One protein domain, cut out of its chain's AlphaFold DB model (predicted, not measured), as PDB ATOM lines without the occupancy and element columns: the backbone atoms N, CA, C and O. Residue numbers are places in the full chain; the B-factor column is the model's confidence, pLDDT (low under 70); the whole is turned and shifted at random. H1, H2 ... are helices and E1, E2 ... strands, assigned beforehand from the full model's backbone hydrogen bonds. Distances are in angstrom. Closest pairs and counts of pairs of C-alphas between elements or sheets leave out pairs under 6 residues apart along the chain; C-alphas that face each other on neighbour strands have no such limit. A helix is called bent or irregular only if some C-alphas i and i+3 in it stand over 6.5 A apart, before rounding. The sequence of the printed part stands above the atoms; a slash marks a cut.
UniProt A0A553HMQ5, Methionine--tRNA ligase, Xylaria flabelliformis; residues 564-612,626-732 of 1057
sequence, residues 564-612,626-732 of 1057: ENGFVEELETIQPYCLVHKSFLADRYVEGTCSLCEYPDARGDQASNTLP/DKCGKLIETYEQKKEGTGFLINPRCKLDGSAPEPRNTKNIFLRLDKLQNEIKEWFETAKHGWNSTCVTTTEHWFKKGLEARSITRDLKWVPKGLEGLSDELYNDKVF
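Overview. This is residues 564 to 612 and 626 to 732 of the 1057 residues of the protein "Methionine--tRNA ligase" of Xylaria flabelliformis (UniProt A0A553HMQ5). A long, bent two-stranded ribbon, E1 and E4, runs through the middle of a loose model, with a pair of helices, H2 and H3, beyond one end and a second small two-stranded sheet, E2 and E3, near the other. H1 lies beside that second end, and H4 with its long unnamed link lies to one side of the ribbon. The printed part has 156 residues with four named helices and four named strands, in the order E1 E2 H1 E3 E4 H2 H3 H4; both sheets are antiparallel. The class is mixed, helices and strands, though named elements hold only 70 residues. The whole is loose, with a radius of gyration of the C-alphas of 18.5 A and spans of 51 by 45 by 26 A.

Arrangement. E1, residues 568 to 578, and E4, residues 658 to 667, are antiparallel neighbours at 155 degrees; N 569 and O 666 are 3.0 A apart and N 662 and O 573 2.8 A, within hydrogen-bond range. E1 bends by 60 degrees at residue 574, and E4 by 54 degrees at residue 663. E2, residues 590 to 594, and E3, residues 645 to 650, are antiparallel neighbours, with N 649 and O 591 2.7 A apart. The closest C-alphas of E1 and E3, those of Cys 578 and Cys 650, are 6.7 A apart. H1, residues 635 to 640, is near E1. H2, residues 669 to 683, and H3, residues 689 to 701, are close but not clearly touching, with a shallow tilt of 29 degrees, opposite ways; their closest C-alphas, those of Lys 677 and Phe 699, are 7.6 A apart. H4, residues 724 to 727, is near E4 and apart from E1. Residues 706 to 707 pair with residues 666 to 667 of E4, antiparallel. In H3 every O i to N i+4 pair is within hydrogen-bond range, against 9 of 11 in H2 and 0 of 2 in H1, which has 1 of 3 O i to N i+3 pairs; H4 is too short for an O i to N i+4 pair.

Along the chain. E1 begins at C-alpha 568 (33.349, 12.220, -28.519) and is 27.9 A long; E4 is 26.5 A and ends at C-alpha 667 (35.274, 11.321, -32.553). H2 is 18.1 A and H3 18.3 A. H1 and H2 are irregular: C-alphas 637 and 640 are 7.0 A apart, and C-alphas 671 and 674 7.5 A. H4 ends at C-alpha 727 (23.439, 22.032, -32.672).

Size, cuts and confidence. The C-alphas farthest apart, those of Val 580 and His 685, are 53.0 A apart. Residues 613 to 625 are not printed, leaving a gap of 25.2 A between C-alphas 612 and 626. The links E1 to E2 and H3 to H4 are long. Mean pLDDT of the printed part is 74.2, with 55 residues under 70, among them 602 to 612, 626 to 645 and 711 to 721.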
ATOM      1  N   GLU A 564      28.679   9.591 -23.486       93.06
ATOM      2  CA  GLU A 564      28.679   9.061 -22.113       93.06
ATOM      3  C   GLU A 564      29.997   8.343 -21.763       93.06
ATOM      4  O   GLU A 564      30.480   8.452 -20.639       93.06
ATOM      5  N   ASN A 565      30.629   7.679 -22.738       96.00
ATOM      6  CA  ASN A 565      31.918   6.998 -22.578       96.00
ATOM      7  C   ASN A 565      33.154   7.895 -22.838       96.00
ATOM      8  O   ASN A 565      34.283   7.408 -22.771       96.00
ATOM      9  N   GLY A 566      32.989   9.190 -23.144       94.19
ATOM     10  CA  GLY A 566      34.100  10.145 -23.315       94.19
ATOM     11  C   GLY A 566      34.913  10.017 -24.617       94.19
ATOM     12  O   GLY A 566      36.041  10.530 -24.704       94.19
ATOM     13  N   PHE A 567      34.356   9.347 -25.632       95.62
ATOM     14  CA  PHE A 567      34.971   9.127 -26.949       95.62
ATOM     15  C   PHE A 567      34.545  10.126 -28.025       95.62
ATOM     16  O   PHE A 567      35.121  10.128 -29.113       95.62
ATOM     17  N   VAL A 568      33.595  11.008 -27.730       91.56
ATOM     18  CA  VAL A 568      33.349  12.220 -28.519       91.56
ATOM     19  C   VAL A 568      33.474  13.457 -27.641       91.56
ATOM     20  O   VAL A 568      33.226  13.397 -26.440       91.56
ATOM     21  N   GLU A 569      33.875  14.575 -28.237       87.38
ATOM     22  CA  GLU A 569      33.984  15.864 -27.548       87.38
ATOM     23  C   GLU A 569      33.706  17.038 -28.493       87.38
ATOM     24  O   GLU A 569      33.818  16.913 -29.714       87.38
ATOM     25  N   GLU A 570      33.347  18.185 -27.924       88.12
ATOM     26  CA  GLU A 570      33.208  19.447 -28.650       88.12
ATOM     27  C   GLU A 570      34.567  20.158 -28.748       88.12
ATOM     28  O   GLU A 570      35.203  20.427 -27.730       88.12
ATOM     29  N   LEU A 571      34.989  20.508 -29.967       82.44
ATOM     30  CA  LEU A 571      36.161  21.350 -30.223       82.44
ATOM     31  C   LEU A 571      35.768  22.571 -31.058       82.44
ATOM     32  O   LEU A 571      34.945  22.490 -31.974       82.44
ATOM     33  N   GLU A 572      36.389  23.711 -30.764       83.38
ATOM     34  CA  GLU A 572      36.264  24.922 -31.574       83.38
ATOM     35  C   GLU A 572      37.262  24.893 -32.740       83.38
ATOM     36  O   GLU A 572      38.430  24.539 -32.583       83.38
ATOM     37  N   THR A 573      36.791  25.266 -33.928       77.44
ATOM     38  CA  THR A 573      37.577  25.317 -35.167       77.44
ATOM     39  C   THR A 573      37.329  26.627 -35.901       77.44
ATOM     40  O   THR A 573      36.215  27.143 -35.872       77.44
ATOM     41  N   ILE A 574      38.346  27.152 -36.586       78.38
ATOM     42  CA  ILE A 574      38.188  28.283 -37.506       78.38
ATOM     43  C   ILE A 574      37.816  27.715 -38.875       78.38
ATOM     44  O   ILE A 574      38.541  26.874 -39.403       78.38
ATOM     45  N   GLN A 575      36.699  28.164 -39.444       77.62
ATOM     46  CA  GLN A 575      36.234  27.756 -40.771       77.62
ATOM     47  C   GLN A 575      35.843  28.977 -41.620       77.62
ATOM     48  O   GLN A 575      35.418  29.997 -41.070       77.62
ATOM     49  N   PRO A 576      35.976  28.903 -42.955       80.62
ATOM     50  CA  PRO A 576      35.578  29.979 -43.852       80.62
ATOM     51  C   PRO A 576      34.047  30.092 -43.915       80.62
ATOM     52  O   PRO A 576      33.342  29.092 -44.033       80.62
ATOM     53  N   TYR A 577      33.519  31.312 -43.855       85.44
ATOM     54  CA  TYR A 577      32.086  31.606 -43.816       85.44
ATOM     55  C   TYR A 577      31.693  32.600 -44.910       85.44
ATOM     56  O   TYR A 577      32.276  33.679 -45.028       85.44
ATOM     57  N   CYS A 578      30.673  32.269 -45.700       85.62
ATOM     58  CA  CYS A 578      30.156  33.143 -46.747       85.62
ATOM     59  C   CYS A 578      29.088  34.097 -46.192       85.62
ATOM     60  O   CYS A 578      28.035  33.667 -45.720       85.62
ATOM     61  N   LEU A 579      29.323  35.407 -46.311       87.00
ATOM     62  CA  LEU A 579      28.383  36.449 -45.875       87.00
ATOM     63  C   LEU A 579      27.065  36.474 -46.665       87.00
ATOM     64  O   LEU A 579      26.031  36.859 -46.117       87.00
ATOM     65  N   VAL A 580      27.102  36.087 -47.941       86.12
ATOM     66  CA  VAL A 580      25.950  36.124 -48.858       86.12
ATOM     67  C   VAL A 580      25.025  34.934 -48.600       86.12
ATOM     68  O   VAL A 580      23.842  35.124 -48.317       86.12
ATOM     69  N   HIS A 581      25.578  33.719 -48.617       77.19
ATOM     70  CA  HIS A 581      24.859  32.477 -48.310       77.19
ATOM     71  C   HIS A 581      24.549  32.304 -46.814       77.19
ATOM     72  O   HIS A 581      23.683  31.508 -46.458       77.19
ATOM     73  N   LYS A 582      25.226  33.062 -45.941       82.50
ATOM     74  CA  LYS A 582      25.114  32.999 -44.473       82.50
ATOM     75  C   LYS A 582      25.397  31.605 -43.902       82.50
ATOM     76  O   LYS A 582      24.807  31.201 -42.898       82.50
ATOM     77  N   SER A 583      26.340  30.895 -44.512       77.19
ATOM     78  CA  SER A 583      26.740  29.538 -44.143       77.19
ATOM     79  C   SER A 583      28.260  29.409 -44.057       77.19
ATOM     80  O   SER A 583      29.003  30.119 -44.742       77.19
ATOM     81  N   PHE A 584      28.725  28.449 -43.258       79.00
ATOM     82  CA  PHE A 584      30.093  27.953 -43.375       79.00
ATOM     83  C   PHE A 584      30.289  27.300 -44.750       79.00
ATOM     84  O   PHE A 584      29.360  26.725 -45.325       79.00
ATOM     85  N   LEU A 585      31.489  27.432 -45.302       72.44
ATOM     86  CA  LEU A 585      31.887  26.814 -46.556       72.44
ATOM     87  C   LEU A 585      32.714  25.572 -46.248       72.44
ATOM     88  O   LEU A 585      33.762  25.654 -45.616       72.44
ATOM     89  N   ALA A 586      32.268  24.423 -46.752       68.00
ATOM     90  CA  ALA A 586      33.153  23.274 -46.876       68.00
ATOM     91  C   ALA A 586      34.302  23.615 -47.837       68.00
ATOM     92  O   ALA A 586      34.084  24.318 -48.825       68.00
ATOM     93  N   ASP A 587      35.481  23.047 -47.594       62.00
ATOM     94  CA  ASP A 587      36.736  23.354 -48.293       62.00
ATOM     95  C   ASP A 587      36.612  23.350 -49.841       62.00
ATOM     96  O   ASP A 587      37.226  24.163 -50.526       62.00
ATOM     97  N   ARG A 588      35.727  22.510 -50.404       64.62
ATOM     98  CA  ARG A 588      35.409  22.416 -51.850       64.62
ATOM     99  C   ARG A 588      34.704  23.629 -52.464       64.62
ATOM    100  O   ARG A 588      34.692  23.779 -53.684       64.62
ATOM    101  N   TYR A 589      34.041  24.435 -51.635       72.88
ATOM    102  CA  TYR A 589      33.376  25.680 -52.031       72.88
ATOM    103  C   TYR A 589      34.244  26.901 -51.754       72.88
ATOM    104  O   TYR A 589      33.768  28.022 -51.916       72.88
ATOM    105  N   VAL A 590      35.499  26.697 -51.356       74.12
ATOM    106  CA  VAL A 590      36.509  27.745 -51.290       74.12
ATOM    107  C   VAL A 590      37.471  27.531 -52.449       74.12
ATOM    108  O   VAL A 590      38.135  26.502 -52.535       74.12
ATOM    109  N   GLU A 591      37.534  28.504 -53.345       82.81
ATOM    110  CA  GLU A 591      38.523  28.578 -54.421       82.81
ATOM    111  C   GLU A 591      39.463  29.751 -54.177       82.81
ATOM    112  O   GLU A 591      39.116  30.689 -53.468       82.81
ATOM    113  N   GLY A 592      40.667  29.716 -54.728       80.62
ATOM    114  CA  GLY A 592      41.671  30.748 -54.504       80.62
ATOM    115  C   GLY A 592      42.942  30.484 -55.294       80.62
ATOM    116  O   GLY A 592      43.091  29.455 -55.953       80.62
ATOM    117  N   THR A 593      43.881  31.415 -55.220       80.44
ATOM    118  CA  THR A 593      45.176  31.271 -55.880       80.44
ATOM    119  C   THR A 593      46.106  30.410 -55.025       80.44
ATOM    120  O   THR A 593      46.359  30.731 -53.868       80.44
ATOM    121  N   CYS A 594      46.649  29.323 -55.574       74.25
ATOM    122  CA  CYS A 594      47.600  28.461 -54.865       74.25
ATOM    123  C   CYS A 594      48.866  29.235 -54.463       74.25
ATOM    124  O   CYS A 594      49.586  29.718 -55.340       74.25
ATOM    125  N   SER A 595      49.193  29.254 -53.168       69.81
ATOM    126  CA  SER A 595      50.403  29.895 -52.629       69.81
ATOM    127  C   SER A 595      51.732  29.352 -53.181       69.81
ATOM    128  O   SER A 595      52.734  30.058 -53.129       69.81
ATOM    129  N   LEU A 596      51.759  28.127 -53.729       67.25
ATOM    130  CA  LEU A 596      52.981  27.481 -54.237       67.25
ATOM    131  C   LEU A 596      53.230  27.620 -55.747       67.25
ATOM    132  O   LEU A 596      54.364  27.455 -56.197       67.25
ATOM    133  N   CYS A 597      52.181  27.797 -56.554       69.81
ATOM    134  CA  CYS A 597      52.286  27.734 -58.023       69.81
ATOM    135  C   CYS A 597      51.411  28.748 -58.768       69.81
ATOM    136  O   CYS A 597      51.258  28.646 -59.991       69.81
ATOM    137  N   GLU A 598      50.801  29.674 -58.025       77.25
ATOM    138  CA  GLU A 598      49.970  30.767 -58.535       77.25
ATOM    139  C   GLU A 598      48.804  30.294 -59.425       77.25
ATOM    140  O   GLU A 598      48.289  31.036 -60.256       77.25
ATOM    141  N   TYR A 599      48.367  29.037 -59.271       73.44
ATOM    142  CA  TYR A 599      47.182  28.529 -59.957       73.44
ATOM    143  C   TYR A 599      45.938  29.236 -59.404       73.44
ATOM    144  O   TYR A 599      45.653  29.038 -58.225       73.44
ATOM    145  N   PRO A 600      45.211  30.047 -60.198       74.06
ATOM    146  CA  PRO A 600      44.177  30.942 -59.675       74.06
ATOM    147  C   PRO A 600      42.914  30.221 -59.185       74.06
ATOM    148  O   PRO A 600      42.129  30.825 -58.454       74.06
ATOM    149  N   ASP A 601      42.721  28.959 -59.583       75.25
ATOM    150  CA  ASP A 601      41.535  28.130 -59.329       75.25
ATOM    151  C   ASP A 601      41.864  26.891 -58.469       75.25
ATOM    152  O   ASP A 601      41.307  25.807 -58.659       75.25
ATOM    153  N   ALA A 602      42.808  27.023 -57.533       68.81
ATOM    154  CA  ALA A 602      43.035  26.004 -56.511       68.81
ATOM    155  C   ALA A 602      41.854  25.964 -55.531       68.81
ATOM    156  O   ALA A 602      41.203  26.982 -55.294       68.81
ATOM    157  N   ARG A 603      41.563  24.792 -54.960       68.56
ATOM    158  CA  ARG A 603      40.389  24.567 -54.101       68.56
ATOM    159  C   ARG A 603      40.794  24.118 -52.716       68.56
ATOM    160  O   ARG A 603      41.693  23.297 -52.591       68.56
ATOM    161  N   GLY A 604      40.095  24.597 -51.691       58.88
ATOM    162  CA  GLY A 604      40.448  24.379 -50.288       58.88
ATOM    163  C   GLY A 604      40.517  22.903 -49.893       58.88
ATOM    164  O   GLY A 604      41.298  22.554 -49.015       58.88
ATOM    165  N   ASP A 605      39.774  22.021 -50.576       53.53
ATOM    166  CA  ASP A 605      39.802  20.562 -50.372       53.53
ATOM    167  C   ASP A 605      41.127  19.900 -50.800       53.53
ATOM    168  O   ASP A 605      41.311  18.695 -50.615       53.53
ATOM    169  N   GLN A 606      42.067  20.681 -51.337       56.22
ATOM    170  CA  GLN A 606      43.471  20.315 -51.538       56.22
ATOM    171  C   GLN A 606      44.329  20.549 -50.274       56.22
ATOM    172  O   GLN A 606      45.532  20.311 -50.324       56.22
ATOM    173  N   ALA A 607      43.731  20.943 -49.140       47.50
ATOM    174  CA  ALA A 607      44.302  20.823 -47.797       47.50
ATOM    175  C   ALA A 607      43.438  19.913 -46.910       47.50
ATOM    176  O   ALA A 607      42.214  19.995 -46.917       47.50
ATOM    177  N   SER A 608      44.074  19.051 -46.109       36.91
ATOM    178  CA  SER A 608      43.374  18.220 -45.122       36.91
ATOM    179  C   SER A 608      43.514  18.822 -43.725       36.91
ATOM    180  O   SER A 608      44.625  19.083 -43.258       36.91
ATOM    181  N   ASN A 609      42.381  19.023 -43.055       32.66
ATOM    182  CA  ASN A 609      42.303  19.597 -41.716       32.66
ATOM    183  C   ASN A 609      42.886  18.651 -40.643       32.66
ATOM    184  O   ASN A 609      42.168  17.838 -40.058       32.66
ATOM    185  N   THR A 610      44.188  18.785 -40.367       36.44
ATOM    186  CA  THR A 610      44.870  18.202 -39.197       36.44
ATOM    187  C   THR A 610      45.138  19.266 -38.129       36.44
ATOM    188  O   THR A 610      45.747  20.307 -38.411       36.44
ATOM    189  N   LEU A 611      44.682  19.000 -36.899       33.03
ATOM    190  CA  LEU A 611      45.091  19.726 -35.691       33.03
ATOM    191  C   LEU A 611      46.571  19.416 -35.387       33.03
ATOM    192  O   LEU A 611      47.017  18.305 -35.670       33.03
ATOM    193  N   PRO A 612      47.339  20.357 -34.813       32.09
ATOM    194  CA  PRO A 612      48.711  20.093 -34.394       32.09
ATOM    195  C   PRO A 612      48.760  19.101 -33.229       32.09
ATOM    196  O   PRO A 612      48.139  19.320 -32.186       32.09
ATOM    197  N   ASP A 626      45.872  20.908 -58.063       56.16
ATOM    198  CA  ASP A 626      45.530  20.408 -59.414       56.16
ATOM    199  C   ASP A 626      46.587  20.666 -60.496       56.16
ATOM    200  O   ASP A 626      46.703  19.888 -61.443       56.16
ATOM    201  N   LYS A 627      47.350  21.760 -60.377       61.12
ATOM    202  CA  LYS A 627      48.359  22.164 -61.365       61.12
ATOM    203  C   LYS A 627      49.783  21.723 -61.023       61.12
ATOM    204  O   LYS A 627      50.569  21.520 -61.944       61.12
ATOM    205  N   CYS A 628      50.155  21.641 -59.741       53.44
ATOM    206  CA  CYS A 628      51.567  21.492 -59.355       53.44
ATOM    207  C   CYS A 628      51.916  20.243 -58.547       53.44
ATOM    208  O   CYS A 628      53.096  19.909 -58.517       53.44
ATOM    209  N   GLY A 629      50.954  19.583 -57.887       53.28
ATOM    210  CA  GLY A 629      51.212  18.367 -57.101       53.28
ATOM    211  C   GLY A 629      52.356  18.489 -56.081       53.28
ATOM    212  O   GLY A 629      53.148  17.563 -55.947       53.28
ATOM    213  N   LYS A 630      52.508  19.660 -55.441       47.62
ATOM    214  CA  LYS A 630      53.575  19.931 -54.465       47.62
ATOM    215  C   LYS A 630      53.030  19.930 -53.040       47.62
ATOM    216  O   LYS A 630      52.025  20.587 -52.777       47.62
ATOM    217  N   LEU A 631      53.777  19.264 -52.162       49.78
ATOM    218  CA  LEU A 631      53.576  19.192 -50.715       49.78
ATOM    219  C   LEU A 631      53.686  20.582 -50.059       49.78
ATOM    220  O   LEU A 631      54.447  21.433 -50.521       49.78
ATOM    221  N   ILE A 632      52.936  20.796 -48.971       49.94
ATOM    222  CA  ILE A 632      53.002  21.995 -48.119       49.94
ATOM    223  C   ILE A 632      53.335  21.532 -46.697       49.94
ATOM    224  O   ILE A 632      52.481  20.970 -46.016       49.94
ATOM    225  N   GLU A 633      54.570  21.772 -46.263       37.91
ATOM    226  CA  GLU A 633      55.135  21.192 -45.030       37.91
ATOM    227  C   GLU A 633      54.929  22.077 -43.778       37.91
ATOM    228  O   GLU A 633      55.074  21.617 -42.649       37.91
ATOM    229  N   THR A 634      54.593  23.370 -43.929       39.78
ATOM    230  CA  THR A 634      54.714  24.341 -42.819       39.78
ATOM    231  C   THR A 634      53.408  24.662 -42.083       39.78
ATOM    232  O   THR A 634      52.454  25.235 -42.610       39.78
ATOM    233  N   TYR A 635      53.416  24.362 -40.781       38.50
ATOM    234  CA  TYR A 635      52.341  24.611 -39.811       38.50
ATOM    235  C   TYR A 635      51.888  26.084 -39.712       38.50
ATOM    236  O   TYR A 635      50.731  26.354 -39.388       38.50
ATOM    237  N   GLU A 636      52.763  27.045 -40.021       39.47
ATOM    238  CA  GLU A 636      52.496  28.480 -39.830       39.47
ATOM    239  C   GLU A 636      51.408  29.048 -40.760       39.47
ATOM    240  O   GLU A 636      50.732  30.007 -40.382       39.47
ATOM    241  N   GLN A 637      51.160  28.429 -41.920       42.88
ATOM    242  CA  GLN A 637      50.163  28.902 -42.895       42.88
ATOM    243  C   GLN A 637      48.706  28.566 -42.496       42.88
ATOM    244  O   GLN A 637      47.754  29.164 -42.999       42.88
ATOM    245  N   LYS A 638      48.491  27.668 -41.520       44.09
ATOM    246  CA  LYS A 638      47.149  27.197 -41.106       44.09
ATOM    247  C   LYS A 638      46.278  28.231 -40.363       44.09
ATOM    248  O   LYS A 638      45.120  27.936 -40.075       44.09
ATOM    249  N   LYS A 639      46.781  29.429 -40.037       38.72
ATOM    250  CA  LYS A 639      46.058  30.410 -39.193       38.72
ATOM    251  C   LYS A 639      44.979  31.242 -39.900       38.72
ATOM    252  O   LYS A 639      44.186  31.876 -39.212       38.72
ATOM    253  N   GLU A 640      44.900  31.224 -41.230       45.09
ATOM    254  CA  GLU A 640      43.983  32.092 -41.998       45.09
ATOM    255  C   GLU A 640      42.644  31.428 -42.389       45.09
ATOM    256  O   GLU A 640      41.916  31.924 -43.245       45.09
ATOM    257  N   GLY A 641      42.308  30.268 -41.814       46.28
ATOM    258  CA  GLY A 641      41.047  29.551 -42.076       46.28
ATOM    259  C   GLY A 641      40.910  28.927 -43.475       46.28
ATOM    260  O   GLY A 641      40.005  28.129 -43.693       46.28
ATOM    261  N   THR A 642      41.808  29.247 -44.414       52.31
ATOM    262  CA  THR A 642      41.885  28.638 -45.761       52.31
ATOM    263  C   THR A 642      43.281  28.101 -46.118       52.31
ATOM    264  O   THR A 642      43.464  27.502 -47.175       52.31
ATOM    265  N   GLY A 643      44.255  28.251 -45.209       55.81
ATOM    266  CA  GLY A 643      45.492  27.462 -45.091       55.81
ATOM    267  C   GLY A 643      46.588  27.647 -46.148       55.81
ATOM    268  O   GLY A 643      47.759  27.549 -45.809       55.81
ATOM    269  N   PHE A 644      46.233  27.866 -47.414       64.25
ATOM    270  CA  PHE A 644      47.174  27.953 -48.546       64.25
ATOM    271  C   PHE A 644      46.604  28.696 -49.774       64.25
ATOM    272  O   PHE A 644      47.286  28.840 -50.793       64.25
ATOM    273  N   LEU A 645      45.345  29.139 -49.705       69.25
ATOM    274  CA  LEU A 645      44.680  29.880 -50.771       69.25
ATOM    275  C   LEU A 645      44.876  31.384 -50.578       69.25
ATOM    276  O   LEU A 645      44.323  31.982 -49.661       69.25
ATOM    277  N   ILE A 646      45.609  32.011 -51.491       77.62
ATOM    278  CA  ILE A 646      45.684  33.469 -51.610       77.62
ATOM    279  C   ILE A 646      44.372  33.963 -52.234       77.62
ATOM    280  O   ILE A 646      43.947  33.447 -53.269       77.62
ATOM    281  N   ASN A 647      43.754  34.990 -51.644       81.75
ATOM    282  CA  ASN A 647      42.456  35.537 -52.064       81.75
ATOM    283  C   ASN A 647      41.364  34.450 -52.187       81.75
ATOM    284  O   ASN A 647      40.876  34.187 -53.295       81.75
ATOM    285  N   PRO A 648      40.982  33.798 -51.070       83.69
ATOM    286  CA  PRO A 648      39.900  32.830 -51.082       83.69
ATOM    287  C   PRO A 648      38.585  33.495 -51.512       83.69
ATOM    288  O   PRO A 648      38.296  34.643 -51.170       83.69
ATOM    289  N   ARG A 649      37.773  32.751 -52.256       87.06
ATOM    290  CA  ARG A 649      36.461  33.138 -52.777       87.06
ATOM    291  C   ARG A 649      35.502  31.958 -52.692       87.06
ATOM    292  O   ARG A 649      35.896  30.805 -52.854       87.06
ATOM    293  N   CYS A 650      34.231  32.237 -52.451       85.44
ATOM    294  CA  CYS A 650      33.180  31.239 -52.472       85.44
ATOM    295  C   CYS A 650      32.917  30.791 -53.916       85.44
ATOM    296  O   CYS A 650      32.620  31.612 -54.780       85.44
ATOM    297  N   LYS A 651      32.956  29.485 -54.178       81.38
ATOM    298  CA  LYS A 651      32.668  28.892 -55.495       81.38
ATOM    299  C   LYS A 651      31.233  29.165 -55.984       81.38
ATOM    300  O   LYS A 651      30.967  29.095 -57.179       81.38
ATOM    301  N   LEU A 652      30.303  29.442 -55.064       79.81
ATOM    302  CA  LEU A 652      28.876  29.603 -55.364       79.81
ATOM    303  C   LEU A 652      28.509  31.013 -55.861       79.81
ATOM    304  O   LEU A 652      27.587  31.142 -56.661       79.81
ATOM    305  N   ASP A 653      29.209  32.060 -55.406       82.62
ATOM    306  CA  ASP A 653      28.898  33.468 -55.734       82.62
ATOM    307  C   ASP A 653      30.120  34.382 -55.979       82.62
ATOM    308  O   ASP A 653      29.953  35.542 -56.352       82.62
ATOM    309  N   GLY A 654      31.346  33.891 -55.782       84.00
ATOM    310  CA  GLY A 654      32.590  34.657 -55.907       84.00
ATOM    311  C   GLY A 654      32.937  35.570 -54.720       84.00
ATOM    312  O   GLY A 654      33.976  36.228 -54.761       84.00
ATOM    313  N   SER A 655      32.121  35.627 -53.663       88.69
ATOM    314  CA  SER A 655      32.362  36.470 -52.482       88.69
ATOM    315  C   SER A 655      33.549  35.978 -51.648       88.69
ATOM    316  O   SER A 655      33.766  34.777 -51.506       88.69
ATOM    317  N   ALA A 656      34.324  36.896 -51.064       88.44
ATOM    318  CA  ALA A 656      35.405  36.529 -50.151       88.44
ATOM    319  C   ALA A 656      34.820  35.987 -48.827       88.44
ATOM    320  O   ALA A 656      34.009  36.684 -48.206       88.44
ATOM    321  N   PRO A 657      35.182  34.767 -48.381       88.56
ATOM    322  CA  PRO A 657      34.712  34.232 -47.116       88.56
ATOM    323  C   PRO A 657      35.516  34.794 -45.937       88.56
ATOM    324  O   PRO A 657      36.724  35.005 -46.030       88.56
ATOM    325  N   GLU A 658      34.850  34.981 -44.802       87.19
ATOM    326  CA  GLU A 658      35.484  35.396 -43.547       87.19
ATOM    327  C   GLU A 658      35.869  34.172 -42.702       87.19
ATOM    328  O   GLU A 658      35.056  33.252 -42.584       87.19
ATOM    329  N   PRO A 659      37.043  34.140 -42.047       83.19
ATOM    330  CA  PRO A 659      37.326  33.129 -41.034       83.19
ATOM    331  C   PRO A 659      36.428  33.357 -39.810       83.19
ATOM    332  O   PRO A 659      36.408  34.446 -39.234       83.19
ATOM    333  N   ARG A 660      35.684  32.330 -39.392       84.56
ATOM    334  CA  ARG A 660      34.832  32.372 -38.196       84.56
ATOM    335  C   ARG A 660      35.016  31.134 -37.335       84.56
ATOM    336  O   ARG A 660      35.156  30.024 -37.845       84.56
ATOM    337  N   ASN A 661      34.960  31.331 -36.022       83.50
ATOM    338  CA  ASN A 661      34.920  30.236 -35.067       83.50
ATOM    339  C   ASN A 661      33.596  29.471 -35.184       83.50
ATOM    340  O   ASN A 661      32.520  30.066 -35.267       83.50
ATOM    341  N   THR A 662      33.679  28.147 -35.144       81.75
ATOM    342  CA  THR A 662      32.538  27.237 -35.081       81.75
ATOM    343  C   THR A 662      32.909  26.007 -34.269       81.75
ATOM    344  O   THR A 662      33.983  25.418 -34.435       81.75
ATOM    345  N   LYS A 663      32.016  25.635 -33.353       83.81
ATOM    346  CA  LYS A 663      32.141  24.431 -32.537       83.81
ATOM    347  C   LYS A 663      31.617  23.236 -33.317       83.81
ATOM    348  O   LYS A 663      30.527  23.279 -33.885       83.81
ATOM    349  N   ASN A 664      32.400  22.169 -33.350       83.19
ATOM    350  CA  ASN A 664      32.062  20.913 -34.004       83.19
ATOM    351  C   ASN A 664      32.388  19.757 -33.056       83.19
ATOM    352  O   ASN A 664      33.312  19.838 -32.252       83.19
ATOM    353  N   ILE A 665      31.618  18.678 -33.147       87.06
ATOM    354  CA  ILE A 665      31.839  17.455 -32.371       87.06
ATOM    355  C   ILE A 665      32.826  16.554 -33.114       87.06
ATOM    356  O   ILE A 665      32.699  16.367 -34.330       87.06
ATOM    357  N   PHE A 666      33.784  15.984 -32.389       89.56
ATOM    358  CA  PHE A 666      34.841  15.113 -32.896       89.56
ATOM    359  C   PHE A 666      34.789  13.736 -32.236       89.56
ATOM    360  O   PHE A 666      34.619  13.639 -31.027       89.56
ATOM    361  N   LEU A 667      35.002  12.680 -33.024       92.19
ATOM    362  CA  LEU A 667      35.274  11.321 -32.553       92.19
ATOM    363  C   LEU A 667      36.767  11.176 -32.248       92.19
ATOM    364  O   LEU A 667      37.607  11.377 -33.132       92.19
ATOM    365  N   ARG A 668      37.090  10.806 -31.008       93.94
ATOM    366  CA  ARG A 668      38.447  10.614 -30.480       93.94
ATOM    367  C   ARG A 668      39.015   9.247 -30.864       93.94
ATOM    368  O   ARG A 668      39.197   8.368 -30.022       93.94
ATOM    369  N   LEU A 669      39.292   9.069 -32.159       93.38
ATOM    370  CA  LEU A 669      39.964   7.872 -32.685       93.38
ATOM    371  C   LEU A 669      41.345   7.655 -32.049       93.38
ATOM    372  O   LEU A 669      41.772   6.517 -31.903       93.38
ATOM    373  N   ASP A 670      42.006   8.734 -31.636       92.38
ATOM    374  CA  ASP A 670      43.267   8.731 -30.896       92.38
ATOM    375  C   ASP A 670      43.143   8.020 -29.534       92.38
ATOM    376  O   ASP A 670      43.994   7.201 -29.193       92.38
ATOM    377  N   LYS A 671      42.046   8.247 -28.790       95.31
ATOM    378  CA  LYS A 671      41.765   7.535 -27.526       95.31
ATOM    379  C   LYS A 671      41.430   6.058 -27.760       95.31
ATOM    380  O   LYS A 671      41.781   5.220 -26.938       95.31
ATOM    381  N   LEU A 672      40.746   5.746 -28.863       95.75
ATOM    382  CA  LEU A 672      40.302   4.386 -29.202       95.75
ATOM    383  C   LEU A 672      41.366   3.552 -29.934       95.75
ATOM    384  O   LEU A 672      41.183   2.346 -30.083       95.75
ATOM    385  N   GLN A 673      42.469   4.155 -30.390       96.19
ATOM    386  CA  GLN A 673      43.443   3.519 -31.285       96.19
ATOM    387  C   GLN A 673      43.929   2.155 -30.792       96.19
ATOM    388  O   GLN A 673      43.986   1.215 -31.581       96.19
ATOM    389  N   ASN A 674      44.272   2.044 -29.508       96.12
ATOM    390  CA  ASN A 674      44.814   0.807 -28.946       96.12
ATOM    391  C   ASN A 674      43.787  -0.334 -29.001       96.12
ATOM    392  O   ASN A 674      44.138  -1.438 -29.396       96.12
ATOM    393  N   GLU A 675      42.519  -0.046 -28.698       96.44
ATOM    394  CA  GLU A 675      41.429  -1.030 -28.727       96.44
ATOM    395  C   GLU A 675      41.066  -1.444 -30.160       96.44
ATOM    396  O   GLU A 675      40.822  -2.617 -30.435       96.44
ATOM    397  N   ILE A 676      41.065  -0.488 -31.099       96.19
ATOM    398  CA  ILE A 676      40.856  -0.779 -32.526       96.19
ATOM    399  C   ILE A 676      42.016  -1.639 -33.046       96.19
ATOM    400  O   ILE A 676      41.783  -2.563 -33.820       96.19
ATOM    401  N   LYS A 677      43.255  -1.368 -32.612       96.31
ATOM    402  CA  LYS A 677      44.430  -2.157 -32.998       96.31
ATOM    403  C   LYS A 677      44.387  -3.568 -32.408       96.31
ATOM    404  O   LYS A 677      44.616  -4.515 -33.145       96.31
ATOM    405  N   GLU A 678      44.047  -3.723 -31.131       95.56
ATOM    406  CA  GLU A 678      43.873  -5.034 -30.485       95.56
ATOM    407  C   GLU A 678      42.816  -5.882 -31.207       95.56
ATOM    408  O   GLU A 678      43.080  -7.023 -31.587       95.56
ATOM    409  N   TRP A 679      41.652  -5.294 -31.506       94.06
ATOM    410  CA  TRP A 679      40.644  -5.949 -32.339       94.06
ATOM    411  C   TRP A 679      41.187  -6.285 -33.737       94.06
ATOM    412  O   TRP A 679      41.001  -7.410 -34.197       94.06
ATOM    413  N   PHE A 680      41.886  -5.358 -34.397       94.19
ATOM    414  CA  PHE A 680      42.455  -5.565 -35.732       94.19
ATOM    415  C   PHE A 680      43.460  -6.722 -35.781       94.19
ATOM    416  O   PHE A 680      43.385  -7.519 -36.710       94.19
ATOM    417  N   GLU A 681      44.349  -6.864 -34.794       92.75
ATOM    418  CA  GLU A 681      45.298  -7.986 -34.742       92.75
ATOM    419  C   GLU A 681      44.573  -9.340 -34.734       92.75
ATOM    420  O   GLU A 681      44.996 -10.256 -35.433       92.75
ATOM    421  N   THR A 682      43.430  -9.452 -34.045       87.81
ATOM    422  CA  THR A 682      42.598 -10.671 -34.095       87.81
ATOM    423  C   THR A 682      41.777 -10.794 -35.381       87.81
ATOM    424  O   THR A 682      41.580 -11.895 -35.894       87.81
ATOM    425  N   ALA A 683      41.283  -9.677 -35.920       85.44
ATOM    426  CA  ALA A 683      40.345  -9.676 -37.036       85.44
ATOM    427  C   ALA A 683      41.033  -9.828 -38.398       85.44
ATOM    428  O   ALA A 683      40.415 -10.367 -39.314       85.44
ATOM    429  N   LYS A 684      42.293  -9.389 -38.544       85.38
ATOM    430  CA  LYS A 684      43.025  -9.362 -39.824       85.38
ATOM    431  C   LYS A 684      43.320 -10.741 -40.417       85.38
ATOM    432  O   LYS A 684      43.637 -10.837 -41.602       85.38
ATOM    433  N   HIS A 685      43.192 -11.809 -39.629       79.62
ATOM    434  CA  HIS A 685      43.375 -13.180 -40.089       79.62
ATOM    435  C   HIS A 685      42.367 -13.544 -41.196       79.62
ATOM    436  O   HIS A 685      41.166 -13.699 -40.973       79.62
ATOM    437  N   GLY A 686      42.885 -13.673 -42.421       68.12
ATOM    438  CA  GLY A 686      42.110 -13.957 -43.628       68.12
ATOM    439  C   GLY A 686      41.551 -12.725 -44.352       68.12
ATOM    440  O   GLY A 686      40.802 -12.891 -45.315       68.12
ATOM    441  N   TRP A 687      41.885 -11.500 -43.935       81.38
ATOM    442  CA  TRP A 687      41.665 -10.309 -44.766       81.38
ATOM    443  C   TRP A 687      42.648 -10.307 -45.941       81.38
ATOM    444  O   TRP A 687      43.771 -10.790 -45.813       81.38
ATOM    445  N   ASN A 688      42.257  -9.724 -47.078       76.19
ATOM    446  CA  ASN A 688      43.191  -9.575 -48.191       76.19
ATOM    447  C   ASN A 688      44.306  -8.561 -47.870       76.19
ATOM    448  O   ASN A 688      44.103  -7.607 -47.111       76.19
ATOM    449  N   SER A 689      45.487  -8.768 -48.458       82.25
ATOM    450  CA  SER A 689      46.710  -8.006 -48.162       82.25
ATOM    451  C   SER A 689      46.516  -6.493 -48.288       82.25
ATOM    452  O   SER A 689      46.860  -5.763 -47.362       82.25
ATOM    453  N   THR A 690      45.855  -6.019 -49.351       79.56
ATOM    454  CA  THR A 690      45.503  -4.598 -49.529       79.56
ATOM    455  C   THR A 690      44.773  -4.020 -48.314       79.56
ATOM    456  O   THR A 690      45.068  -2.896 -47.899       79.56
ATOM    457  N   CYS A 691      43.842  -4.764 -47.705       83.12
ATOM    458  CA  CYS A 691      43.123  -4.303 -46.520       83.12
ATOM    459  C   CYS A 691      44.022  -4.234 -45.283       83.12
ATOM    460  O   CYS A 691      43.979  -3.236 -44.556       83.12
ATOM    461  N   VAL A 692      44.845  -5.263 -45.065       90.12
ATOM    462  CA  VAL A 692      45.802  -5.328 -43.950       90.12
ATOM    463  C   VAL A 692      46.792  -4.165 -44.043       90.12
ATOM    464  O   VAL A 692      46.796  -3.306 -43.163       90.12
ATOM    465  N   THR A 693      47.515  -4.041 -45.158       89.00
ATOM    466  CA  THR A 693      48.525  -2.992 -45.378       89.00
ATOM    467  C   THR A 693      47.932  -1.583 -45.311       89.00
ATOM    468  O   THR A 693      48.531  -0.688 -44.712       89.00
ATOM    469  N   THR A 694      46.734  -1.359 -45.869       83.81
ATOM    470  CA  THR A 694      46.067  -0.045 -45.786       83.81
ATOM    471  C   THR A 694      45.702   0.309 -44.343       83.81
ATOM    472  O   THR A 694      45.866   1.457 -43.935       83.81
ATOM    473  N   THR A 695      45.225  -0.659 -43.556       90.62
ATOM    474  CA  THR A 695      44.846  -0.430 -42.152       90.62
ATOM    475  C   THR A 695      46.081  -0.213 -41.272       90.62
ATOM    476  O   THR A 695      46.122   0.737 -40.490       90.62
ATOM    477  N   GLU A 696      47.133  -1.013 -41.458       92.81
ATOM    478  CA  GLU A 696      48.414  -0.867 -40.752       92.81
ATOM    479  C   GLU A 696      49.093   0.474 -41.051       92.81
ATOM    480  O   GLU A 696      49.612   1.114 -40.135       92.81
ATOM    481  N   HIS A 697      49.020   0.969 -42.290       88.38
ATOM    482  CA  HIS A 697      49.522   2.299 -42.643       88.38
ATOM    483  C   HIS A 697      48.812   3.423 -41.863       88.38
ATOM    484  O   HIS A 697      49.464   4.355 -41.387       88.38
ATOM    485  N   TRP A 698      47.491   3.327 -41.671       89.06
ATOM    486  CA  TRP A 698      46.745   4.291 -40.854       89.06
ATOM    487  C   TRP A 698      47.134   4.234 -39.371       89.06
ATOM    488  O   TRP A 698      47.249   5.286 -38.746       89.06
ATOM    489  N   PHE A 699      47.396   3.047 -38.813       90.50
ATOM    490  CA  PHE A 699      47.937   2.935 -37.452       90.50
ATOM    491  C   PHE A 699      49.364   3.481 -37.341       90.50
ATOM    492  O   PHE A 699      49.672   4.148 -36.358       90.50
ATOM    493  N   LYS A 700      50.228   3.246 -38.341       86.50
ATOM    494  CA  LYS A 700      51.609   3.764 -38.365       86.50
ATOM    495  C   LYS A 700      51.645   5.295 -38.351       86.50
ATOM    496  O   LYS A 700      52.505   5.870 -37.697       86.50
ATOM    497  N   LYS A 701      50.704   5.941 -39.046       83.19
ATOM    498  CA  LYS A 701      50.542   7.402 -39.050       83.19
ATOM    499  C   LYS A 701      50.057   7.964 -37.701       83.19
ATOM    500  O   LYS A 701      50.299   9.128 -37.402       83.19
ATOM    501  N   GLY A 702      49.360   7.151 -36.910       84.38
ATOM    502  CA  GLY A 702      48.592   7.603 -35.757       84.38
ATOM    503  C   GLY A 702      47.184   8.060 -36.154       84.38
ATOM    504  O   GLY A 702      46.975   8.779 -37.135       84.38
ATOM    505  N   LEU A 703      46.192   7.624 -35.381       89.81
ATOM    506  CA  LEU A 703      44.805   8.038 -35.530       89.81
ATOM    507  C   LEU A 703      44.579   9.376 -34.822       89.81
ATOM    508  O   LEU A 703      44.940   9.554 -33.666       89.81
ATOM    509  N   GLU A 704      43.936  10.306 -35.522       84.88
ATOM    510  CA  GLU A 704      43.635  11.656 -35.038       84.88
ATOM    511  C   GLU A 704      42.134  11.799 -34.757       84.88
ATOM    512  O   GLU A 704      41.310  11.117 -35.374       84.88
ATOM    513  N   ALA A 705      41.755  12.757 -33.910       85.12
ATOM    514  CA  ALA A 705      40.357  13.136 -33.738       85.12
ATOM    515  C   ALA A 705      39.724  13.573 -35.080       85.12
ATOM    516  O   ALA A 705      40.299  14.367 -35.832       85.12
ATOM    517  N   ARG A 706      38.519  13.079 -35.397       83.81
ATOM    518  CA  ARG A 706      37.807  13.394 -36.655       83.81
ATOM    519  C   ARG A 706      36.465  14.057 -36.387       83.81
ATOM    520  O   ARG A 706      35.653  13.513 -35.650       83.81
ATOM    521  N   SER A 707      36.210  15.201 -37.026       83.56
ATOM    522  CA  SER A 707      34.927  15.906 -36.910       83.56
ATOM    523  C   SER A 707      33.786  15.076 -37.499       83.56
ATOM    524  O   SER A 707      33.765  14.806 -38.707       83.56
ATOM    525  N   ILE A 708      32.823  14.731 -36.644       84.00
ATOM    526  CA  ILE A 708      31.618  13.958 -36.961       84.00
ATOM    527  C   ILE A 708      30.377  14.836 -37.140       84.00
ATOM    528  O   ILE A 708      29.277  14.303 -37.201       84.00
ATOM    529  N   THR A 709      30.520  16.161 -37.246       80.12
ATOM    530  CA  THR A 709      29.393  17.091 -37.468       80.12
ATOM    531  C   THR A 709      29.638  18.049 -38.632       80.12
ATOM    532  O   THR A 709      30.787  18.313 -38.990       80.12
ATOM    533  N   ARG A 710      28.566  18.542 -39.264       71.88
ATOM    534  CA  ARG A 710      28.588  19.572 -40.325       71.88
ATOM    535  C   ARG A 710      27.390  20.512 -40.184       71.88
ATOM    536  O   ARG A 710      26.388  20.131 -39.595       71.88
ATOM    537  N   ASP A 711      27.474  21.697 -40.775       63.72
ATOM    538  CA  ASP A 711      26.435  22.741 -40.749       63.72
ATOM    539  C   ASP A 711      25.282  22.486 -41.750       63.72
ATOM    540  O   ASP A 711      24.987  23.317 -42.606       63.72
ATOM    541  N   LEU A 712      24.655  21.307 -41.662       54.16
ATOM    542  CA  LEU A 712      23.357  20.964 -42.282       54.16
ATOM    543  C   LEU A 712      22.363  20.645 -41.135       54.16
ATOM    544  O   LEU A 712      22.763  20.688 -39.987       54.16
ATOM    545  N   LYS A 713      21.093  20.271 -41.344       46.78
ATOM    546  CA  LYS A 713      20.128  20.088 -40.217       46.78
ATOM    547  C   LYS A 713      19.893  18.625 -39.788       46.78
ATOM    548  O   LYS A 713      19.292  17.933 -40.603       46.78
ATOM    549  N   TRP A 714      20.311  18.193 -38.570       54.41
ATOM    550  CA  TRP A 714      19.819  17.048 -37.728       54.41
ATOM    551  C   TRP A 714      20.879  16.452 -36.745       54.41
ATOM    552  O   TRP A 714      21.597  15.510 -37.091       54.41
ATOM    553  N   VAL A 715      20.938  16.929 -35.489       56.28
ATOM    554  CA  VAL A 715      21.726  16.352 -34.362       56.28
ATOM    555  C   VAL A 715      20.812  16.139 -33.131       56.28
ATOM    556  O   VAL A 715      19.883  16.926 -32.929       56.28
ATOM    557  N   PRO A 716      21.006  15.070 -32.324       54.62
ATOM    558  CA  PRO A 716      20.233  14.809 -31.104       54.62
ATOM    559  C   PRO A 716      20.402  15.900 -30.040       54.62
ATOM    560  O   PRO A 716      21.464  16.501 -29.915       54.62
ATOM    561  N   LYS A 717      19.347  16.097 -29.243       56.56
ATOM    562  CA  LYS A 717      19.227  17.147 -28.220       56.56
ATOM    563  C   LYS A 717      19.119  16.566 -26.810       56.56
ATOM    564  O   LYS A 717      18.786  15.388 -26.655       56.56
ATOM    565  N   GLY A 718      19.326  17.396 -25.793       57.41
ATOM    566  CA  GLY A 718      19.123  17.064 -24.383       57.41
ATOM    567  C   GLY A 718      20.243  16.226 -23.762       57.41
ATOM    568  O   GLY A 718      19.977  15.439 -22.854       57.41
ATOM    569  N   LEU A 719      21.478  16.355 -24.256       60.28
ATOM    570  CA  LEU A 719      22.656  15.698 -23.681       60.28
ATOM    571  C   LEU A 719      23.398  16.651 -22.740       60.28
ATOM    572  O   LEU A 719      23.687  17.793 -23.092       60.28
ATOM    573  N   GLU A 720      23.728  16.177 -21.540       58.03
ATOM    574  CA  GLU A 720      24.440  16.979 -20.547       58.03
ATOM    575  C   GLU A 720      25.834  17.378 -21.067       58.03
ATOM    576  O   GLU A 720      26.607  16.543 -21.543       58.03
ATOM    577  N   GLY A 721      26.128  18.681 -21.014       61.59
ATOM    578  CA  GLY A 721      27.345  19.277 -21.570       61.59
ATOM    579  C   GLY A 721      27.284  19.648 -23.060       61.59
ATOM    580  O   GLY A 721      28.201  20.315 -23.531       61.59
ATOM    581  N   LEU A 722      26.226  19.280 -23.795       70.00
ATOM    582  CA  LEU A 722      26.033  19.653 -25.202       70.00
ATOM    583  C   LEU A 722      25.069  20.848 -25.326       70.00
ATOM    584  O   LEU A 722      24.022  20.887 -24.684       70.00
ATOM    585  N   SER A 723      25.404  21.842 -26.155       67.12
ATOM    586  CA  SER A 723      24.553  23.025 -26.352       67.12
ATOM    587  C   SER A 723      23.475  22.784 -27.414       67.12
ATOM    588  O   SER A 723      23.718  22.965 -28.607       67.12
ATOM    589  N   ASP A 724      22.260  22.432 -26.985       67.19
ATOM    590  CA  ASP A 724      21.105  22.227 -27.879       67.19
ATOM    591  C   ASP A 724      20.853  23.406 -28.839       67.19
ATOM    592  O   ASP A 724      20.437  23.200 -29.980       67.19
ATOM    593  N   GLU A 725      21.131  24.640 -28.404       67.38
ATOM    594  CA  GLU A 725      20.994  25.839 -29.239       67.38
ATOM    595  C   GLU A 725      21.975  25.852 -30.419       67.38
ATOM    596  O   GLU A 725      21.573  26.173 -31.538       67.38
ATOM    597  N   LEU A 726      23.233  25.457 -30.189       69.81
ATOM    598  CA  LEU A 726      24.311  25.484 -31.182       69.81
ATOM    599  C   LEU A 726      24.228  24.330 -32.195       69.81
ATOM    600  O   LEU A 726      24.707  24.462 -33.322       69.81
ATOM    601  N   TYR A 727      23.599  23.214 -31.817       73.38
ATOM    602  CA  TYR A 727      23.439  22.032 -32.672       73.38
ATOM    603  C   TYR A 727      22.073  21.932 -33.376       73.38
ATOM    604  O   TYR A 727      21.860  21.006 -34.158       73.38
ATOM    605  N   ASN A 728      21.173  22.908 -33.190       68.00
ATOM    606  CA  ASN A 728      19.890  22.988 -33.907       68.00
ATOM    607  C   ASN A 728      20.035  22.965 -35.443       68.00
ATOM    608  O   ASN A 728      19.206  22.358 -36.121       68.00
ATOM    609  N   ASP A 729      21.082  23.606 -35.970       69.38
ATOM    610  CA  ASP A 729      21.382  23.724 -37.404       69.38
ATOM    611  C   ASP A 729      22.667  22.955 -37.801       69.38
ATOM    612  O   ASP A 729      23.365  23.340 -38.741       69.38
ATOM    613  N   LYS A 730      22.992  21.867 -37.078       75.81
ATOM    614  CA  LYS A 730      24.080  20.922 -37.414       75.81
ATOM    615  C   LYS A 730      23.548  19.489 -37.625       75.81
ATOM    616  O   LYS A 730      22.531  19.108 -37.046       75.81
ATOM    617  N   VAL A 731      24.228  18.703 -38.470       74.94
ATOM    618  CA  VAL A 731      24.036  17.255 -38.730       74.94
ATOM    619  C   VAL A 731      25.230  16.466 -38.232       74.94
ATOM    620  O   VAL A 731      26.330  17.012 -38.113       74.94
ATOM    621  N   PHE A 732      25.055  15.153 -38.103       79.44
ATOM    622  CA  PHE A 732      26.178  14.239 -38.270       79.44
ATOM    623  C   PHE A 732      26.790  14.309 -39.675       79.44
ATOM    624  O   PHE A 732      26.121  14.486 -40.691       79.44
TER     625      PHE A 732